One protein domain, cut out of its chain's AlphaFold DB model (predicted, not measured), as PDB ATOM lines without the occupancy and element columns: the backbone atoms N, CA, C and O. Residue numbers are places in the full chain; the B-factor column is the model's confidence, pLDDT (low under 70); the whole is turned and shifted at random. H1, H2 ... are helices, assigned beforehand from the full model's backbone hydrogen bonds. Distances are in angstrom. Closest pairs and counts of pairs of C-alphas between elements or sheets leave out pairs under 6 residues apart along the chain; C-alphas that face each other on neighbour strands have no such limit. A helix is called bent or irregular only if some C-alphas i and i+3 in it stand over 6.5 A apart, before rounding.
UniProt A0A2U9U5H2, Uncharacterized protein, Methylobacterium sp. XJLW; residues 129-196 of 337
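What this domain is: This is residues 129 to 196 of the 337 residues of an uncharacterized protein of Methylobacterium sp. XJLW (UniProt A0A2U9U5H2). Two long helices, H3 and H2, make a V that narrows toward their tight link, and a long link without a named element passes along one side of the V and leads to a short helix, H1, set off at one end of the rod. Residues 158 to 164, of which 159 to 164 belong to H2, stick out. The printed part has 68 residues with three named helices, in the order H1, H2, H3, and no named strand; the class is all helix. It is only just compact, close to loose, with a radius of gyration of the C-alphas of 12.7 A, and spans 42 by 19 by 15 A.

How they stand to each other: H3, residues 179 to 196, is close to but not clearly touching H2, residues 159 to 174. Their closest C-alphas, those of Val 182 and Ala 172, are 6.6 A apart. They run opposite ways at a steep tilt of 42 degrees. H1, residues 129 to 137, is apart from both H2 and H3. In H1 and H3 every O i to N i+4 pair is within hydrogen-bond range; in H2 10 of 12 are.

Where its parts are: H3 is 25.6 A long, from C-alpha 179 at (-2.443, 45.023, 24.317) to C-alpha 196 at (10.402, 56.740, 43.164). H2 is 23.9 A long and irregular: C-alphas 160 and 163 are 7.2 A apart, and its line is a rough one. H1 is 12.3 A long and begins at C-alpha 129 at (-2.114, 26.326, 16.040).

The domain as a whole: The two C-alphas farthest apart, those of Glu 129 and Gln 196, are 42.6 A apart. The printed part has no cut. The link from H1 to H2, residues 138 to 158, is long; that from H2 to H3 is tight, with 4 residues. The mean pLDDT of the printed part is 86.5, and residues 151 to 156 are under 70.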
ATOM      1  N   GLU A 129      -1.048  25.798  16.891       87.88
ATOM      2  CA  GLU A 129      -2.114  26.326  16.040       87.88
ATOM      3  C   GLU A 129      -3.276  26.881  16.871       87.88
ATOM      4  O   GLU A 129      -3.772  27.969  16.580       87.88
ATOM      5  N   GLN A 130      -3.663  26.188  17.949       87.31
ATOM      6  CA  GLN A 130      -4.733  26.624  18.849       87.31
ATOM      7  C   GLN A 130      -4.378  27.926  19.568       87.31
ATOM      8  O   GLN A 130      -5.196  28.842  19.602       87.31
ATOM      9  N   ILE A 131      -3.155  28.047  20.098       88.38
ATOM     10  CA  ILE A 131      -2.723  29.289  20.752       88.38
ATOM     11  C   ILE A 131      -2.637  30.447  19.754       88.38
ATOM     12  O   ILE A 131      -3.021  31.564  20.086       88.38
ATOM     13  N   THR A 132      -2.202  30.190  18.519       88.94
ATOM     14  CA  THR A 132      -2.128  31.219  17.471       88.94
ATOM     15  C   THR A 132      -3.520  31.702  17.063       88.94
ATOM     16  O   THR A 132      -3.764  32.910  17.026       88.94
ATOM     17  N   ALA A 133      -4.456  30.780  16.816       87.75
ATOM     18  CA  ALA A 133      -5.841  31.114  16.489       87.75
ATOM     19  C   ALA A 133      -6.513  31.891  17.629       87.75
ATOM     20  O   ALA A 133      -7.073  32.965  17.404       87.75
ATOM     21  N   TRP A 134      -6.363  31.410  18.864       87.75
ATOM     22  CA  TRP A 134      -6.925  32.066  20.039       87.75
ATOM     23  C   TRP A 134      -6.322  33.462  20.252       87.75
ATOM     24  O   TRP A 134      -7.063  34.410  20.511       87.75
ATOM     25  N   ARG A 135      -5.004  33.647  20.077       91.12
ATOM     26  CA  ARG A 135      -4.362  34.973  20.168       91.12
ATOM     27  C   ARG A 135      -4.939  35.940  19.138       91.12
ATOM     28  O   ARG A 135      -5.345  37.043  19.504       91.12
ATOM     29  N   LYS A 136      -5.069  35.497  17.884       89.00
ATOM     30  CA  LYS A 136      -5.672  36.282  16.799       89.00
ATOM     31  C   LYS A 136      -7.110  36.699  17.122       89.00
ATOM     32  O   LYS A 136      -7.456  37.867  16.964       89.00
ATOM     33  N   GLU A 137      -7.929  35.780  17.627       85.88
ATOM     34  CA  GLU A 137      -9.306  36.067  18.057       85.88
ATOM     35  C   GLU A 137      -9.369  37.015  19.262       85.88
ATOM     36  O   GLU A 137     -10.327  37.775  19.424       85.88
ATOM     37  N   ASN A 138      -8.342  37.003  20.111       84.44
ATOM     38  CA  ASN A 138      -8.234  37.841  21.303       84.44
ATOM     39  C   ASN A 138      -7.524  39.180  21.072       84.44
ATOM     40  O   ASN A 138      -7.406  39.964  22.013       84.44
ATOM     41  N   GLY A 139      -7.124  39.487  19.833       89.19
ATOM     42  CA  GLY A 139      -6.398  40.720  19.513       89.19
ATOM     43  C   GLY A 139      -5.006  40.767  20.146       89.19
ATOM     44  O   GLY A 139      -4.473  41.847  20.391       89.19
ATOM     45  N   ILE A 140      -4.444  39.599  20.449       92.25
ATOM     46  CA  ILE A 140      -3.096  39.432  20.974       92.25
ATOM     47  C   ILE A 140      -2.148  39.295  19.779       92.25
ATOM     48  O   ILE A 140      -2.422  38.480  18.891       92.25
ATOM     49  N   PRO A 141      -1.056  40.073  19.720       93.81
ATOM     50  CA  PRO A 141      -0.094  39.966  18.635       93.81
ATOM     51  C   PRO A 141       0.521  38.565  18.528       93.81
ATOM     52  O   PRO A 141       0.658  37.849  19.519       93.81
ATOM     53  N   GLU A 142       0.917  38.163  17.318       91.06
ATOM     54  CA  GLU A 142       1.554  36.856  17.099       91.06
ATOM     55  C   GLU A 142       2.936  36.778  17.759       91.06
ATOM     56  O   GLU A 142       3.355  35.706  18.214       91.06
ATOM     57  N   LYS A 143       3.625  37.918  17.857       93.88
ATOM     58  CA  LYS A 143       4.968  38.044  18.421       93.88
ATOM     59  C   LYS A 143       5.017  39.095  19.526       93.88
ATOM     60  O   LYS A 143       4.232  40.040  19.537       93.88
ATOM     61  N   ALA A 144       5.964  38.944  20.448       94.88
ATOM     62  CA  ALA A 144       6.111  39.851  21.585       94.88
ATOM     63  C   ALA A 144       6.492  41.273  21.134       94.88
ATOM     64  O   ALA A 144       6.042  42.268  21.697       94.88
ATOM     65  N   GLU A 145       7.295  41.382  20.082       94.06
ATOM     66  CA  GLU A 145       7.816  42.653  19.581       94.06
ATOM     67  C   GLU A 145       6.693  43.564  19.059       94.06
ATOM     68  O   GLU A 145       6.805  44.788  19.131       94.06
ATOM     69  N   ASP A 146       5.579  42.969  18.630       94.50
ATOM     70  CA  ASP A 146       4.442  43.654  18.017       94.50
ATOM     71  C   ASP A 146       3.521  44.357  19.037       94.50
ATOM     72  O   ASP A 146       2.625  45.113  18.647       94.50
ATOM     73  N   TYR A 147       3.725  44.166  20.349       94.06
ATOM     74  CA  TYR A 147       3.006  44.955  21.354       94.06
ATOM     75  C   TYR A 147       3.381  46.431  21.254       94.06
ATOM     76  O   TYR A 147       4.519  46.819  21.485       94.06
ATOM     77  N   LYS A 148       2.419  47.311  21.006       90.69
ATOM     78  CA  LYS A 148       2.656  48.751  21.152       90.69
ATOM     79  C   LYS A 148       2.532  49.125  22.624       90.69
ATOM     80  O   LYS A 148       1.453  48.990  23.195       90.69
ATOM     81  N   ILE A 149       3.651  49.538  23.219       88.00
ATOM     82  CA  ILE A 149       3.711  50.041  24.590       88.00
ATOM     83  C   ILE A 149       3.738  51.561  24.531       88.00
ATOM     84  O   ILE A 149       4.702  52.149  24.041       88.00
ATOM     85  N   GLU A 150       2.685  52.172  25.045       81.69
ATOM     86  CA  GLU A 150       2.519  53.606  25.162       81.69
ATOM     87  C   GLU A 150       2.682  53.989  26.643       81.69
ATOM     88  O   GLU A 150       1.952  53.482  27.495       81.69
ATOM     89  N   PRO A 151       3.650  54.856  26.979       67.12
ATOM     90  CA  PRO A 151       3.908  55.260  28.361       67.12
ATOM     91  C   PRO A 151       2.747  56.015  29.041       67.12
ATOM     92  O   PRO A 151       2.757  56.159  30.261       67.12
ATOM     93  N   GLY A 152       1.742  56.468  28.283       67.31
ATOM     94  CA  GLY A 152       0.696  57.376  28.759       67.31
ATOM     95  C   GLY A 152       1.143  58.843  28.743       67.31
ATOM     96  O   GLY A 152       2.296  59.153  28.438       67.31
ATOM     97  N   ASP A 153       0.218  59.759  29.040       62.78
ATOM     98  CA  ASP A 153       0.475  61.201  28.958       62.78
ATOM     99  C   ASP A 153       1.624  61.634  29.888       62.78
ATOM    100  O   ASP A 153       1.578  61.440  31.102       62.78
ATOM    101  N   GLY A 154       2.653  62.259  29.304       62.44
ATOM    102  CA  GLY A 154       3.773  62.878  30.026       62.44
ATOM    103  C   GLY A 154       4.944  61.954  30.379       62.44
ATOM    104  O   GLY A 154       5.929  62.427  30.942       62.44
ATOM    105  N   LEU A 155       4.880  60.668  30.035       67.31
ATOM    106  CA  LEU A 155       5.946  59.699  30.293       67.31
ATOM    107  C   LEU A 155       6.693  59.376  28.989       67.31
ATOM    108  O   LEU A 155       6.088  59.225  27.931       67.31
ATOM    109  N   VAL A 156       8.021  59.274  29.051       69.56
ATOM    110  CA  VAL A 156       8.866  58.933  27.897       69.56
ATOM    111  C   VAL A 156       9.817  57.818  28.309       69.56
ATOM    112  O   VAL A 156      10.589  57.984  29.248       69.56
ATOM    113  N   PHE A 157       9.762  56.690  27.602       77.81
ATOM    114  CA  PHE A 157      10.778  55.647  27.716       77.81
ATOM    115  C   PHE A 157      12.006  56.048  26.890       77.81
ATOM    116  O   PHE A 157      11.884  56.356  25.701       77.81
ATOM    117  N   GLY A 158      13.179  56.067  27.518       79.25
ATOM    118  CA  GLY A 158      14.457  56.334  26.864       79.25
ATOM    119  C   GLY A 158      15.073  55.078  26.242       79.25
ATOM    120  O   GLY A 158      14.563  53.966  26.375       79.25
ATOM    121  N   GLU A 159      16.223  55.226  25.578       82.69
ATOM    122  CA  GLU A 159      16.928  54.073  24.995       82.69
ATOM    123  C   GLU A 159      17.389  53.051  26.040       82.69
ATOM    124  O   GLU A 159      17.398  51.853  25.760       82.69
ATOM    125  N   ALA A 160      17.725  53.513  27.247       83.31
ATOM    126  CA  ALA A 160      18.129  52.656  28.357       83.31
ATOM    127  C   ALA A 160      17.002  51.722  28.836       83.31
ATOM    128  O   ALA A 160      17.283  50.673  29.411       83.31
ATOM    129  N   ASP A 161      15.741  52.065  28.555       84.25
ATOM    130  CA  ASP A 161      14.580  51.274  28.961       84.25
ATOM    131  C   ASP A 161      14.276  50.130  27.980       84.25
ATOM    132  O   ASP A 161      13.526  49.215  28.324       84.25
ATOM    133  N   LYS A 162      14.871  50.132  26.772       86.31
ATOM    134  CA  LYS A 162      14.612  49.126  25.720       86.31
ATOM    135  C   LYS A 162      14.743  47.678  26.225       86.31
ATOM    136  O   LYS A 162      13.783  46.932  26.048       86.31
ATOM    137  N   PRO A 163      15.824  47.270  26.925       91.06
ATOM    138  CA  PRO A 163      15.955  45.888  27.394       91.06
ATOM    139  C   PRO A 163      14.861  45.483  28.391       91.06
ATOM    140  O   PRO A 163      14.389  44.347  28.371       91.06
ATOM    141  N   MET A 164      14.434  46.412  29.254       89.56
ATOM    142  CA  MET A 164      13.342  46.177  30.199       89.56
ATOM    143  C   MET A 164      12.007  46.029  29.462       89.56
ATOM    144  O   MET A 164      11.232  45.125  29.774       89.56
ATOM    145  N   LEU A 165      11.740  46.893  28.478       89.62
ATOM    146  CA  LEU A 165      10.523  46.836  27.671       89.62
ATOM    147  C   LEU A 165      10.451  45.549  26.843       89.62
ATOM    148  O   LEU A 165       9.380  44.953  26.767       89.62
ATOM    149  N   ASP A 166      11.563  45.095  26.270       92.44
ATOM    150  CA  ASP A 166      11.621  43.844  25.506       92.44
ATOM    151  C   ASP A 166      11.363  42.628  26.406       92.44
ATOM    152  O   ASP A 166      10.529  41.778  26.082       92.44
ATOM    153  N   ALA A 167      11.987  42.585  27.588       93.81
ATOM    154  CA  ALA A 167      11.718  41.549  28.584       93.81
ATOM    155  C   ALA A 167      10.249  41.562  29.045       93.81
ATOM    156  O   ALA A 167       9.624  40.509  29.191       93.81
ATOM    157  N   PHE A 168       9.662  42.750  29.226       93.81
ATOM    158  CA  PHE A 168       8.257  42.893  29.598       93.81
ATOM    159  C   PHE A 168       7.306  42.418  28.490       93.81
ATOM    160  O   PHE A 168       6.331  41.724  28.781       93.81
ATOM    161  N   ARG A 169       7.606  42.713  27.217       94.69
ATOM    162  CA  ARG A 169       6.848  42.196  26.062       94.69
ATOM    163  C   ARG A 169       6.867  40.675  26.010       94.69
ATOM    164  O   ARG A 169       5.818  40.069  25.803       94.69
ATOM    165  N   GLN A 170       8.028  40.058  26.220       96.44
ATOM    166  CA  GLN A 170       8.157  38.598  26.256       96.44
ATOM    167  C   GLN A 170       7.336  38.000  27.402       96.44
ATOM    168  O   GLN A 170       6.495  37.131  27.169       96.44
ATOM    169  N   PHE A 171       7.497  38.540  28.614       95.62
ATOM    170  CA  PHE A 171       6.735  38.129  29.794       95.62
ATOM    171  C   PHE A 171       5.217  38.196  29.566       95.62
ATOM    172  O   PHE A 171       4.489  37.265  29.933       95.62
ATOM    173  N   ALA A 172       4.747  39.289  28.960       94.81
ATOM    174  CA  ALA A 172       3.346  39.509  28.631       94.81
ATOM    175  C   ALA A 172       2.845  38.556  27.537       94.81
ATOM    176  O   ALA A 172       1.740  38.018  27.648       94.81
ATOM    177  N   HIS A 173       3.657  38.303  26.504       95.62
ATOM    178  CA  HIS A 173       3.302  37.418  25.393       95.62
ATOM    179  C   HIS A 173       3.136  35.962  25.823       95.62
ATOM    180  O   HIS A 173       2.152  35.307  25.473       95.62
ATOM    181  N   GLU A 174       4.061  35.463  26.642       93.38
ATOM    182  CA  GLU A 174       3.977  34.122  27.237       93.38
ATOM    183  C   GLU A 174       2.679  33.921  28.026       93.38
ATOM    184  O   GLU A 174       2.124  32.825  28.056       93.38
ATOM    185  N   ARG A 175       2.180  34.998  28.642       92.50
ATOM    186  CA  ARG A 175       0.959  35.016  29.458       92.50
ATOM    187  C   ARG A 175      -0.270  35.464  28.694       92.50
ATOM    188  O   ARG A 175      -1.321  35.622  29.311       92.50
ATOM    189  N   ASN A 176      -0.157  35.639  27.377       91.75
ATOM    190  CA  ASN A 176      -1.277  35.995  26.519       91.75
ATOM    191  C   ASN A 176      -1.987  37.290  26.959       91.75
ATOM    192  O   ASN A 176      -3.213  37.389  26.888       91.75
ATOM    193  N   TRP A 177      -1.236  38.269  27.463       91.38
ATOM    194  CA  TRP A 177      -1.817  39.549  27.860       91.38
ATOM    195  C   TRP A 177      -2.369  40.288  26.644       91.38
ATOM    196  O   TRP A 177      -1.757  40.325  25.586       91.38
ATOM    197  N   THR A 178      -3.524  40.928  26.779       90.75
ATOM    198  CA  THR A 178      -4.026  41.796  25.710       90.75
ATOM    199  C   THR A 178      -3.157  43.054  25.599       90.75
ATOM    200  O   THR A 178      -2.555  43.478  26.592       90.75
ATOM    201  N   PRO A 179      -3.130  43.736  24.438       90.19
ATOM    202  CA  PRO A 179      -2.443  45.023  24.317       90.19
ATOM    203  C   PRO A 179      -2.863  46.039  25.390       90.19
ATOM    204  O   PRO A 179      -2.034  46.800  25.879       90.19
ATOM    205  N   GLN A 180      -4.130  46.019  25.815       86.69
ATOM    206  CA  GLN A 180      -4.621  46.867  26.902       86.69
ATOM    207  C   GLN A 180      -3.942  46.544  28.242       86.69
ATOM    208  O   GLN A 180      -3.524  47.460  28.946       86.69
ATOM    209  N   GLN A 181      -3.807  45.262  28.591       87.31
ATOM    210  CA  GLN A 181      -3.144  44.830  29.827       87.31
ATOM    211  C   GLN A 181      -1.653  45.176  29.819       87.31
ATOM    212  O   GLN A 181      -1.123  45.635  30.829       87.31
ATOM    213  N   VAL A 182      -0.991  45.022  28.669       90.81
ATOM    214  CA  VAL A 182       0.408  45.437  28.493       90.81
ATOM    215  C   VAL A 182       0.568  46.934  28.746       90.81
ATOM    216  O   VAL A 182       1.431  47.327  29.526       90.81
ATOM    217  N   ASN A 183      -0.291  47.768  28.157       87.81
ATOM    218  CA  ASN A 183      -0.242  49.217  28.363       87.81
ATOM    219  C   ASN A 183      -0.554  49.620  29.814       87.81
ATOM    220  O   ASN A 183       0.120  50.486  30.360       87.81
ATOM    221  N   GLN A 184      -1.501  48.954  30.481       85.19
ATOM    222  CA  GLN A 184      -1.767  49.181  31.909       85.19
ATOM    223  C   GLN A 184      -0.565  48.821  32.791       85.19
ATOM    224  O   GLN A 184      -0.216  49.582  33.693       85.19
ATOM    225  N   GLY A 185       0.090  47.687  32.525       85.56
ATOM    226  CA  GLY A 185       1.294  47.284  33.249       85.56
ATOM    227  C   GLY A 185       2.463  48.241  33.011       85.56
ATOM    228  O   GLY A 185       3.133  48.638  33.963       85.56
ATOM    229  N   ALA A 186       2.668  48.677  31.766       84.81
ATOM    230  CA  ALA A 186       3.699  49.654  31.427       84.81
ATOM    231  C   ALA A 186       3.450  51.018  32.091       84.81
ATOM    232  O   ALA A 186       4.375  51.587  32.671       84.81
ATOM    233  N   ALA A 187       2.206  51.504  32.075       82.88
ATOM    234  CA  ALA A 187       1.815  52.735  32.757       82.88
ATOM    235  C   ALA A 187       2.036  52.641  34.276       82.88
ATOM    236  O   ALA A 187       2.571  53.571  34.875       82.88
ATOM    237  N   PHE A 188       1.701  51.504  34.897       82.94
ATOM    238  CA  PHE A 188       1.970  51.266  36.319       82.94
ATOM    239  C   PHE A 188       3.468  51.342  36.645       82.94
ATOM    240  O   PHE A 188       3.853  52.024  37.593       82.94
ATOM    241  N   VAL A 189       4.320  50.682  35.853       82.44
ATOM    242  CA  VAL A 189       5.782  50.715  36.048       82.44
ATOM    243  C   VAL A 189       6.323  52.133  35.882       82.44
ATOM    244  O   VAL A 189       7.125  52.582  36.699       82.44
ATOM    245  N   ALA A 190       5.862  52.857  34.865       80.62
ATOM    246  CA  ALA A 190       6.292  54.225  34.613       80.62
ATOM    247  C   ALA A 190       5.855  55.185  35.737       80.62
ATOM    248  O   ALA A 190       6.668  55.973  36.223       80.62
ATOM    249  N   GLN A 191       4.615  55.060  36.223       80.88
ATOM    250  CA  GLN A 191       4.112  55.816  37.372       80.88
ATOM    251  C   GLN A 191       4.890  55.489  38.654       80.88
ATOM    252  O   GLN A 191       5.231  56.396  39.412       80.88
ATOM    253  N   LEU A 192       5.188  54.212  38.901       82.38
ATOM    254  CA  LEU A 192       5.988  53.787  40.047       82.38
ATOM    255  C   LEU A 192       7.411  54.357  39.972       82.38
ATOM    256  O   LEU A 192       7.921  54.853  40.974       82.38
ATOM    257  N   GLY A 193       8.030  54.332  38.790       82.62
ATOM    258  CA  GLY A 193       9.338  54.939  38.551       82.62
ATOM    259  C   GLY A 193       9.337  56.444  38.817       82.62
ATOM    260  O   GLY A 193      10.245  56.950  39.473       82.62
ATOM    261  N   GLU A 194       8.295  57.158  38.388       83.12
ATOM    262  CA  GLU A 194       8.155  58.591  38.660       83.12
ATOM    263  C   GLU A 194       7.963  58.888  40.149       83.12
ATOM    264  O   GLU A 194       8.627  59.763  40.695       83.12
ATOM    265  N   GLN A 195       7.125  58.112  40.841       85.38
ATOM    266  CA  GLN A 195       6.971  58.237  42.292       85.38
ATOM    267  C   GLN A 195       8.292  57.990  43.028       85.38
ATOM    268  O   GLN A 195       8.606  58.711  43.974       85.38
ATOM    269  N   GLN A 196       9.081  57.006  42.591       86.94
ATOM    270  CA  GLN A 196      10.402  56.740  43.164       86.94
ATOM    271  C   GLN A 196      11.383  57.887  42.899       86.94
ATOM    272  O   GLN A 196      12.083  58.289  43.826       86.94
TER     273      GLN A 196